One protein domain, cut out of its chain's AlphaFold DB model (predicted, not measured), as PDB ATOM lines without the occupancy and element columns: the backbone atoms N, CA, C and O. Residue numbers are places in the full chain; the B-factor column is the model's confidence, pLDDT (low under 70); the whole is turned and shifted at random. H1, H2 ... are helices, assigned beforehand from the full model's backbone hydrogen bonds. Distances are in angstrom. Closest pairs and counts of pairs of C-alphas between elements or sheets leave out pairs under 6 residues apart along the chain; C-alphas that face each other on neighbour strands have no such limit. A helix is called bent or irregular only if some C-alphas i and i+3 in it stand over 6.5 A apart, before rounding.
ATOM      1  N   ALA A  69      20.450   9.623  40.304       62.88
ATOM      2  CA  ALA A  69      20.836   8.217  40.270       62.88
ATOM      3  C   ALA A  69      21.360   7.716  38.913       62.88
ATOM      4  O   ALA A  69      22.525   7.341  38.800       62.88
ATOM      5  N   GLN A  70      20.505   7.726  37.884       62.16
ATOM      6  CA  GLN A  70      20.792   7.105  36.584       62.16
ATOM      7  C   GLN A  70      21.958   7.786  35.863       62.16
ATOM      8  O   GLN A  70      22.919   7.131  35.469       62.16
ATOM      9  N   ILE A  71      21.917   9.121  35.790       67.19
ATOM     10  CA  ILE A  71      22.997   9.940  35.221       67.19
ATOM     11  C   ILE A  71      24.320   9.646  35.936       67.19
ATOM     12  O   ILE A  71      25.365   9.572  35.297       67.19
ATOM     13  N   SER A  72      24.295   9.442  37.257       76.44
ATOM     14  CA  SER A  72      25.515   9.111  37.994       76.44
ATOM     15  C   SER A  72      26.047   7.720  37.659       76.44
ATOM     16  O   SER A  72      27.260   7.547  37.671       76.44
ATOM     17  N   TYR A  73      25.193   6.738  37.358       82.38
ATOM     18  CA  TYR A  73      25.639   5.379  37.038       82.38
ATOM     19  C   TYR A  73      26.350   5.317  35.682       82.38
ATOM     20  O   TYR A  73      27.495   4.876  35.613       82.38
ATOM     21  N   GLU A  74      25.724   5.842  34.627       82.19
ATOM     22  CA  GLU A  74      26.313   5.890  33.279       82.19
ATOM     23  C   GLU A  74      27.604   6.712  33.256       82.19
ATOM     24  O   GLU A  74      28.606   6.296  32.671       82.19
ATOM     25  N   HIS A  75      27.622   7.839  33.972       85.19
ATOM     26  CA  HIS A  75      28.827   8.649  34.128       85.19
ATOM     27  C   HIS A  75      29.952   7.852  34.799       85.19
ATOM     28  O   HIS A  75      31.097   7.906  34.351       85.19
ATOM     29  N   LEU A  76      29.651   7.096  35.860       88.00
ATOM     30  CA  LEU A  76      30.654   6.280  36.547       88.00
ATOM     31  C   LEU A  76      31.182   5.145  35.661       88.00
ATOM     32  O   LEU A  76      32.384   4.888  35.702       88.00
ATOM     33  N   ILE A  77      30.339   4.523  34.828       88.81
ATOM     34  CA  ILE A  77      30.785   3.539  33.827       88.81
ATOM     35  C   ILE A  77      31.716   4.194  32.808       88.81
ATOM     36  O   ILE A  77      32.812   3.690  32.581       88.81
ATOM     37  N   GLY A  78      31.314   5.322  32.215       88.56
ATOM     38  CA  GLY A  78      32.132   6.021  31.218       88.56
ATOM     39  C   GLY A  78      33.486   6.454  31.782       88.56
ATOM     40  O   GLY A  78      34.524   6.284  31.135       88.56
ATOM     41  N   TYR A  79      33.495   6.928  33.031       91.19
ATOM     42  CA  TYR A  79      34.723   7.243  33.751       91.19
ATOM     43  C   TYR A  79      35.591   6.000  33.969       91.19
ATOM     44  O   TYR A  79      36.784   6.035  33.681       91.19
ATOM     45  N   ALA A  80      35.006   4.890  34.431       89.75
ATOM     46  CA  ALA A  80      35.735   3.643  34.651       89.75
ATOM     47  C   ALA A  80      36.333   3.082  33.350       89.75
ATOM     48  O   ALA A  80      37.503   2.704  33.335       89.75
ATOM     49  N   ALA A  81      35.569   3.089  32.253       90.81
ATOM     50  CA  ALA A  81      36.023   2.644  30.937       90.81
ATOM     51  C   ALA A  81      37.183   3.500  30.411       90.81
ATOM     52  O   ALA A  81      38.169   2.965  29.911       90.81
ATOM     53  N   THR A  82      37.105   4.822  30.581       92.75
ATOM     54  CA  THR A  82      38.177   5.737  30.156       92.75
ATOM     55  C   THR A  82      39.432   5.579  31.012       92.75
ATOM     56  O   THR A  82      40.537   5.501  30.484       92.75
ATOM     57  N   ALA A  83      39.272   5.526  32.336       92.06
ATOM     58  CA  ALA A  83      40.394   5.512  33.271       92.06
ATOM     59  C   ALA A  83      41.121   4.161  33.314       92.06
ATOM     60  O   ALA A  83      42.343   4.129  33.453       92.06
ATOM     61  N   TYR A  84      40.381   3.053  33.212       92.75
ATOM     62  CA  TYR A  84      40.914   1.710  33.456       92.75
ATOM     63  C   TYR A  84      40.724   0.735  32.291       92.75
ATOM     64  O   TYR A  84      41.263  -0.364  32.356       92.75
ATOM     65  N   GLY A  85      40.024   1.104  31.213       92.19
ATOM     66  CA  GLY A  85      39.796   0.223  30.058       92.19
ATOM     67  C   GLY A  85      41.078  -0.393  29.478       92.19
ATOM     68  O   GLY A  85      41.154  -1.617  29.379       92.19
ATOM     69  N   PRO A  86      42.127   0.401  29.176       94.00
ATOM     70  CA  PRO A  86      43.390  -0.146  28.679       94.00
ATOM     71  C   PRO A  86      44.061  -1.114  29.662       94.00
ATOM     72  O   PRO A  86      44.629  -2.119  29.246       94.00
ATOM     73  N   LEU A  87      43.967  -0.838  30.968       92.38
ATOM     74  CA  LEU A  87      44.503  -1.722  32.002       92.38
ATOM     75  C   LEU A  87      43.743  -3.052  32.043       92.38
ATOM     76  O   LEU A  87      44.371  -4.101  32.144       92.38
ATOM     77  N   LEU A  88      42.411  -3.018  31.938       92.00
ATOM     78  CA  LEU A  88      41.587  -4.228  31.937       92.00
ATOM     79  C   LEU A  88      41.952  -5.171  30.784       92.00
ATOM     80  O   LEU A  88      41.988  -6.375  31.007       92.00
ATOM     81  N   ASN A  89      42.295  -4.645  29.603       92.19
ATOM     82  CA  ASN A  89      42.756  -5.468  28.477       92.19
ATOM     83  C   ASN A  89      44.032  -6.244  28.827       92.19
ATOM     84  O   ASN A  89      44.080  -7.458  28.660       92.19
ATOM     85  N   VAL A  90      45.030  -5.560  29.390       93.44
ATOM     86  CA  VAL A  90      46.287  -6.200  29.812       93.44
ATOM     87  C   VAL A  90      46.032  -7.217  30.923       93.44
ATOM     88  O   VAL A  90      46.583  -8.312  30.906       93.44
ATOM     89  N   MET A  91      45.172  -6.888  31.890       91.88
ATOM     90  CA  MET A  91      44.818  -7.823  32.960       91.88
ATOM     91  C   MET A  91      44.118  -9.073  32.416       91.88
ATOM     92  O   MET A  91      44.387 -10.165  32.903       91.88
ATOM     93  N   LEU A  92      43.259  -8.941  31.402       92.88
ATOM     94  CA  LEU A  92      42.611 -10.085  30.758       92.88
ATOM     95  C   LEU A  92      43.608 -10.959  29.992       92.88
ATOM     96  O   LEU A  92      43.502 -12.178  30.062       92.88
ATOM     97  N   GLU A  93      44.595 -10.371  29.315       93.00
ATOM     98  CA  GLU A  93      45.665 -11.134  28.652       93.00
ATOM     99  C   GLU A  93      46.547 -11.890  29.656       93.00
ATOM    100  O   GLU A  93      46.945 -13.024  29.398       93.00
ATOM    101  N   VAL A  94      46.840 -11.278  30.808       92.75
ATOM    102  CA  VAL A  94      47.701 -11.873  31.843       92.75
ATOM    103  C   VAL A  94      46.978 -12.958  32.638       92.75
ATOM    104  O   VAL A  94      47.555 -14.012  32.901       92.75
ATOM    105  N   GLU A  95      45.739 -12.708  33.060       89.50
ATOM    106  CA  GLU A  95      44.993 -13.644  33.910       89.50
ATOM    107  C   GLU A  95      44.207 -14.683  33.096       89.50
ATOM    108  O   GLU A  95      43.858 -15.734  33.629       89.50
ATOM    109  N   GLY A  96      43.900 -14.396  31.826       85.88
ATOM    110  CA  GLY A  96      43.151 -15.272  30.916       85.88
ATOM    111  C   GLY A  96      41.654 -15.407  31.220       85.88
ATOM    112  O   GLY A  96      40.924 -15.982  30.415       85.88
ATOM    113  N   ASP A  97      41.184 -14.879  32.353       89.94
ATOM    114  CA  ASP A  97      39.796 -14.969  32.804       89.94
ATOM    115  C   ASP A  97      39.314 -13.672  33.475       89.94
ATOM    116  O   ASP A  97      40.012 -13.044  34.278       89.94
ATOM    117  N   ALA A  98      38.076 -13.282  33.170       89.25
ATOM    118  CA  ALA A  98      37.459 -12.068  33.690       89.25
ATOM    119  C   ALA A  98      37.140 -12.164  35.192       89.25
ATOM    120  O   ALA A  98      37.212 -11.154  35.902       89.25
ATOM    121  N   GLU A  99      36.820 -13.356  35.707       89.19
ATOM    122  CA  GLU A  99      36.501 -13.526  37.129       89.19
ATOM    123  C   GLU A  99      37.743 -13.321  38.008       89.19
ATOM    124  O   GLU A  99      37.673 -12.681  39.065       89.19
ATOM    125  N   ALA A 100      38.905 -13.794  37.548       87.69
ATOM    126  CA  ALA A 100      40.188 -13.556  38.207       87.69
ATOM    127  C   ALA A 100      40.527 -12.055  38.296       87.69
ATOM    128  O   ALA A 100      40.934 -11.570  39.360       87.69
ATOM    129  N   VAL A 101      40.281 -11.295  37.223       90.38
ATOM    130  CA  VAL A 101      40.467  -9.832  37.195       90.38
ATOM    131  C   VAL A 101      39.532  -9.140  38.192       90.38
ATOM    132  O   VAL A 101      39.977  -8.309  38.994       90.38
ATOM    133  N   LEU A 102      38.250  -9.517  38.207       89.38
ATOM    134  CA  LEU A 102      37.265  -8.958  39.136       89.38
ATOM    135  C   LEU A 102      37.620  -9.245  40.595       89.38
ATOM    136  O   LEU A 102      37.531  -8.337  41.420       89.38
ATOM    137  N   LYS A 103      38.089 -10.454  40.929       90.31
ATOM    138  CA  LYS A 103      38.534 -10.790  42.294       90.31
ATOM    139  C   LYS A 103      39.652  -9.867  42.787       90.31
ATOM    140  O   LYS A 103      39.657  -9.496  43.959       90.31
ATOM    141  N   LYS A 104      40.571  -9.453  41.907       87.50
ATOM    142  CA  LYS A 104      41.663  -8.529  42.267       87.50
ATOM    143  C   LYS A 104      41.177  -7.086  42.447       87.50
ATOM    144  O   LYS A 104      41.611  -6.413  43.391       87.50
ATOM    145  N   LEU A 105      40.273  -6.621  41.579       87.38
ATOM    146  CA  LEU A 105      39.780  -5.236  41.561       87.38
ATOM    147  C   LEU A 105      38.624  -4.964  42.528       87.38
ATOM    148  O   LEU A 105      38.449  -3.824  42.957       87.38
ATOM    149  N   HIS A 106      37.847  -5.983  42.890       87.25
ATOM    150  CA  HIS A 106      36.681  -5.824  43.746       87.25
ATOM    151  C   HIS A 106      37.069  -5.257  45.120       87.25
ATOM    152  O   HIS A 106      38.008  -5.710  45.788       87.25
ATOM    153  N   ARG A 107      36.324  -4.240  45.549       85.62
ATOM    154  CA  ARG A 107      36.413  -3.609  46.867       85.62
ATOM    155  C   ARG A 107      34.995  -3.435  47.395       85.62
ATOM    156  O   ARG A 107      34.087  -3.132  46.628       85.62
ATOM    157  N   SER A 108      34.805  -3.642  48.693       82.88
ATOM    158  CA  SER A 108      33.485  -3.543  49.309       82.88
ATOM    159  C   SER A 108      32.980  -2.095  49.356       82.88
ATOM    160  O   SER A 108      33.736  -1.162  49.629       82.88
ATOM    161  N   GLY A 109      31.673  -1.923  49.134       81.38
ATOM    162  CA  GLY A 109      30.955  -0.659  49.318       81.38
ATOM    163  C   GLY A 109      30.315  -0.092  48.046       81.38
ATOM    164  O   GLY A 109      30.737  -0.367  46.928       81.38
ATOM    165  N   THR A 110      29.289   0.741  48.236       80.88
ATOM    166  CA  THR A 110      28.577   1.429  47.149       80.88
ATOM    167  C   THR A 110      29.138   2.838  46.971       80.88
ATOM    168  O   THR A 110      29.227   3.574  47.966       80.88
ATOM    169  N   PRO A 111      29.469   3.275  45.739       82.31
ATOM    170  CA  PRO A 111      29.899   4.645  45.488       82.31
ATOM    171  C   PRO A 111      28.918   5.650  46.095       82.31
ATOM    172  O   PRO A 111      27.717   5.568  45.857       82.31
ATOM    173  N   LYS A 112      29.423   6.638  46.846       77.06
ATOM    174  CA  LYS A 112      28.589   7.625  47.568       77.06
ATOM    175  C   LYS A 112      27.556   8.332  46.679       77.06
ATOM    176  O   LYS A 112      26.499   8.722  47.157       77.06
ATOM    177  N   ARG A 113      27.864   8.498  45.388       71.06
ATOM    178  CA  ARG A 113      26.980   9.130  44.392       71.06
ATOM    179  C   ARG A 113      25.768   8.274  44.007       71.06
ATOM    180  O   ARG A 113      24.794   8.817  43.508       71.06
ATOM    181  N   LEU A 114      25.829   6.968  44.255       75.81
ATOM    182  CA  LEU A 114      24.770   5.993  43.990       75.81
ATOM    183  C   LEU A 114      24.127   5.486  45.286       75.81
ATOM    184  O   LEU A 114      23.573   4.396  45.316       75.81
ATOM    185  N   GLN A 115      24.224   6.236  46.382       76.25
ATOM    186  CA  GLN A 115      23.503   5.915  47.612       76.25
ATOM    187  C   GLN A 115      22.185   6.693  47.625       76.25
ATOM    188  O   GLN A 115      22.191   7.917  47.454       76.25
ATOM    189  N   HIS A 116      21.060   6.000  47.825       69.12
ATOM    190  CA  HIS A 116      19.736   6.616  47.895       69.12
ATOM    191  C   HIS A 116      19.144   6.485  49.309       69.12
ATOM    192  O   HIS A 116      19.226   5.407  49.888       69.12
ATOM    193  N   PRO A 117      18.519   7.538  49.879       64.12
ATOM    194  CA  PRO A 117      18.051   7.509  51.271       64.12
ATOM    195  C   PRO A 117      16.954   6.484  51.588       64.12
ATOM    196  O   PRO A 117      16.758   6.160  52.751       64.12
ATOM    197  N   PHE A 118      16.214   6.026  50.576       63.72
ATOM    198  CA  PHE A 118      15.052   5.140  50.744       63.72
ATOM    199  C   PHE A 118      15.222   3.773  50.085       63.72
ATOM    200  O   PHE A 118      14.276   2.995  50.072       63.72
ATOM    201  N   ILE A 119      16.369   3.518  49.452       67.25
ATOM    202  CA  ILE A 119      16.577   2.301  48.667       67.25
ATOM    203  C   ILE A 119      17.964   1.766  48.994       67.25
ATOM    204  O   ILE A 119      18.970   2.409  48.686       67.25
ATOM    205  N   ASP A 120      17.995   0.599  49.633       65.38
ATOM    206  CA  ASP A 120      19.219   0.005  50.173       65.38
ATOM    207  C   ASP A 120      20.137  -0.520  49.066       65.38
ATOM    208  O   ASP A 120      21.365  -0.432  49.163       65.38
ATOM    209  N   LYS A 121      19.556  -1.030  47.974       70.62
ATOM    210  CA  LYS A 121      20.320  -1.504  46.819       70.62
ATOM    211  C   LYS A 121      20.315  -0.477  45.702       70.62
ATOM    212  O   LYS A 121      19.277  -0.155  45.133       70.62
ATOM    213  N   ALA A 122      21.509  -0.039  45.307       69.00
ATOM    214  CA  ALA A 122      21.680   0.886  44.189       69.00
ATOM    215  C   ALA A 122      21.010   0.394  42.893       69.00
ATOM    216  O   ALA A 122      20.413   1.174  42.157       69.00
ATOM    217  N   SER A 123      21.053  -0.916  42.653       70.62
ATOM    218  CA  SER A 123      20.467  -1.563  41.477       70.62
ATOM    219  C   SER A 123      18.946  -1.436  41.372       70.62
ATOM    220  O   SER A 123      18.417  -1.560  40.279       70.62
ATOM    221  N   GLU A 124      18.229  -1.207  42.475       68.75
ATOM    222  CA  GLU A 124      16.758  -1.165  42.478       68.75
ATOM    223  C   GLU A 124      16.198   0.173  41.963       68.75
ATOM    224  O   GLU A 124      15.028   0.254  41.602       68.75
ATOM    225  N   PHE A 125      17.024   1.223  41.898       67.81
ATOM    226  CA  PHE A 125      16.609   2.551  41.424       67.81
ATOM    227  C   PHE A 125      17.413   3.077  40.237       67.81
ATOM    228  O   PHE A 125      17.048   4.092  39.638       67.81
TER     229      PHE A 125
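This is residues 69 to 125 of the 136 residues of an uncharacterized protein of Massilia sp. K1S02-61 (UniProt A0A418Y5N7). A long bent helix, H1, makes an L, and the chain then folds back, so that the whole is an open, drawn-out ring with an empty middle. Arm H1a makes one long side and H1b one end, H2 packs on H1b, and residues 106 to 125 return toward the start of H1a. The 57 printed residues, with H1 then H2 and no named strand, are all helix in class; the whole is loose, with a radius of gyration of the C-alphas of 13.8 A and spans of 41 by 20 by 15 A.

H1, residues 69 to 95, was assigned as one helix by its hydrogen bonds but is bent: C-alphas 83 and 86 are 7.9 A apart. Its arms, H1a, residues 69 to 83, and H1b, residues 86 to 95, are only just about perpendicular, at 71 degrees. H1b touches H2, residues 98 to 105, at a steep tilt of 65 degrees, opposite ways; their closest C-alphas, of Leu 92 and Ala 98, are 6.3 A apart. H1a and H2 are apart. In H1a, H1b and H2 every O i to N i+4 pair is within hydrogen-bond range.

H1a measures 20.9 A from C-alpha 69 at (20.836, 8.217, 40.270), H1b 14.6 A, and H2 10.7 A, to C-alpha 105 at (39.780, -5.236, 41.561).

The C-alphas farthest apart, of Val 94 and Phe 118, are 41.4 A apart; those of Ala 69 and Phe 125 are 7.2 A apart. Residues 77 to 87 stand free. The link from H1 to H2 is tight, and the printed part has no cut. Mean pLDDT of the printed part is 82.7, under 70 at residues 69 to 71, 116 to 120, 122, 124 and 125.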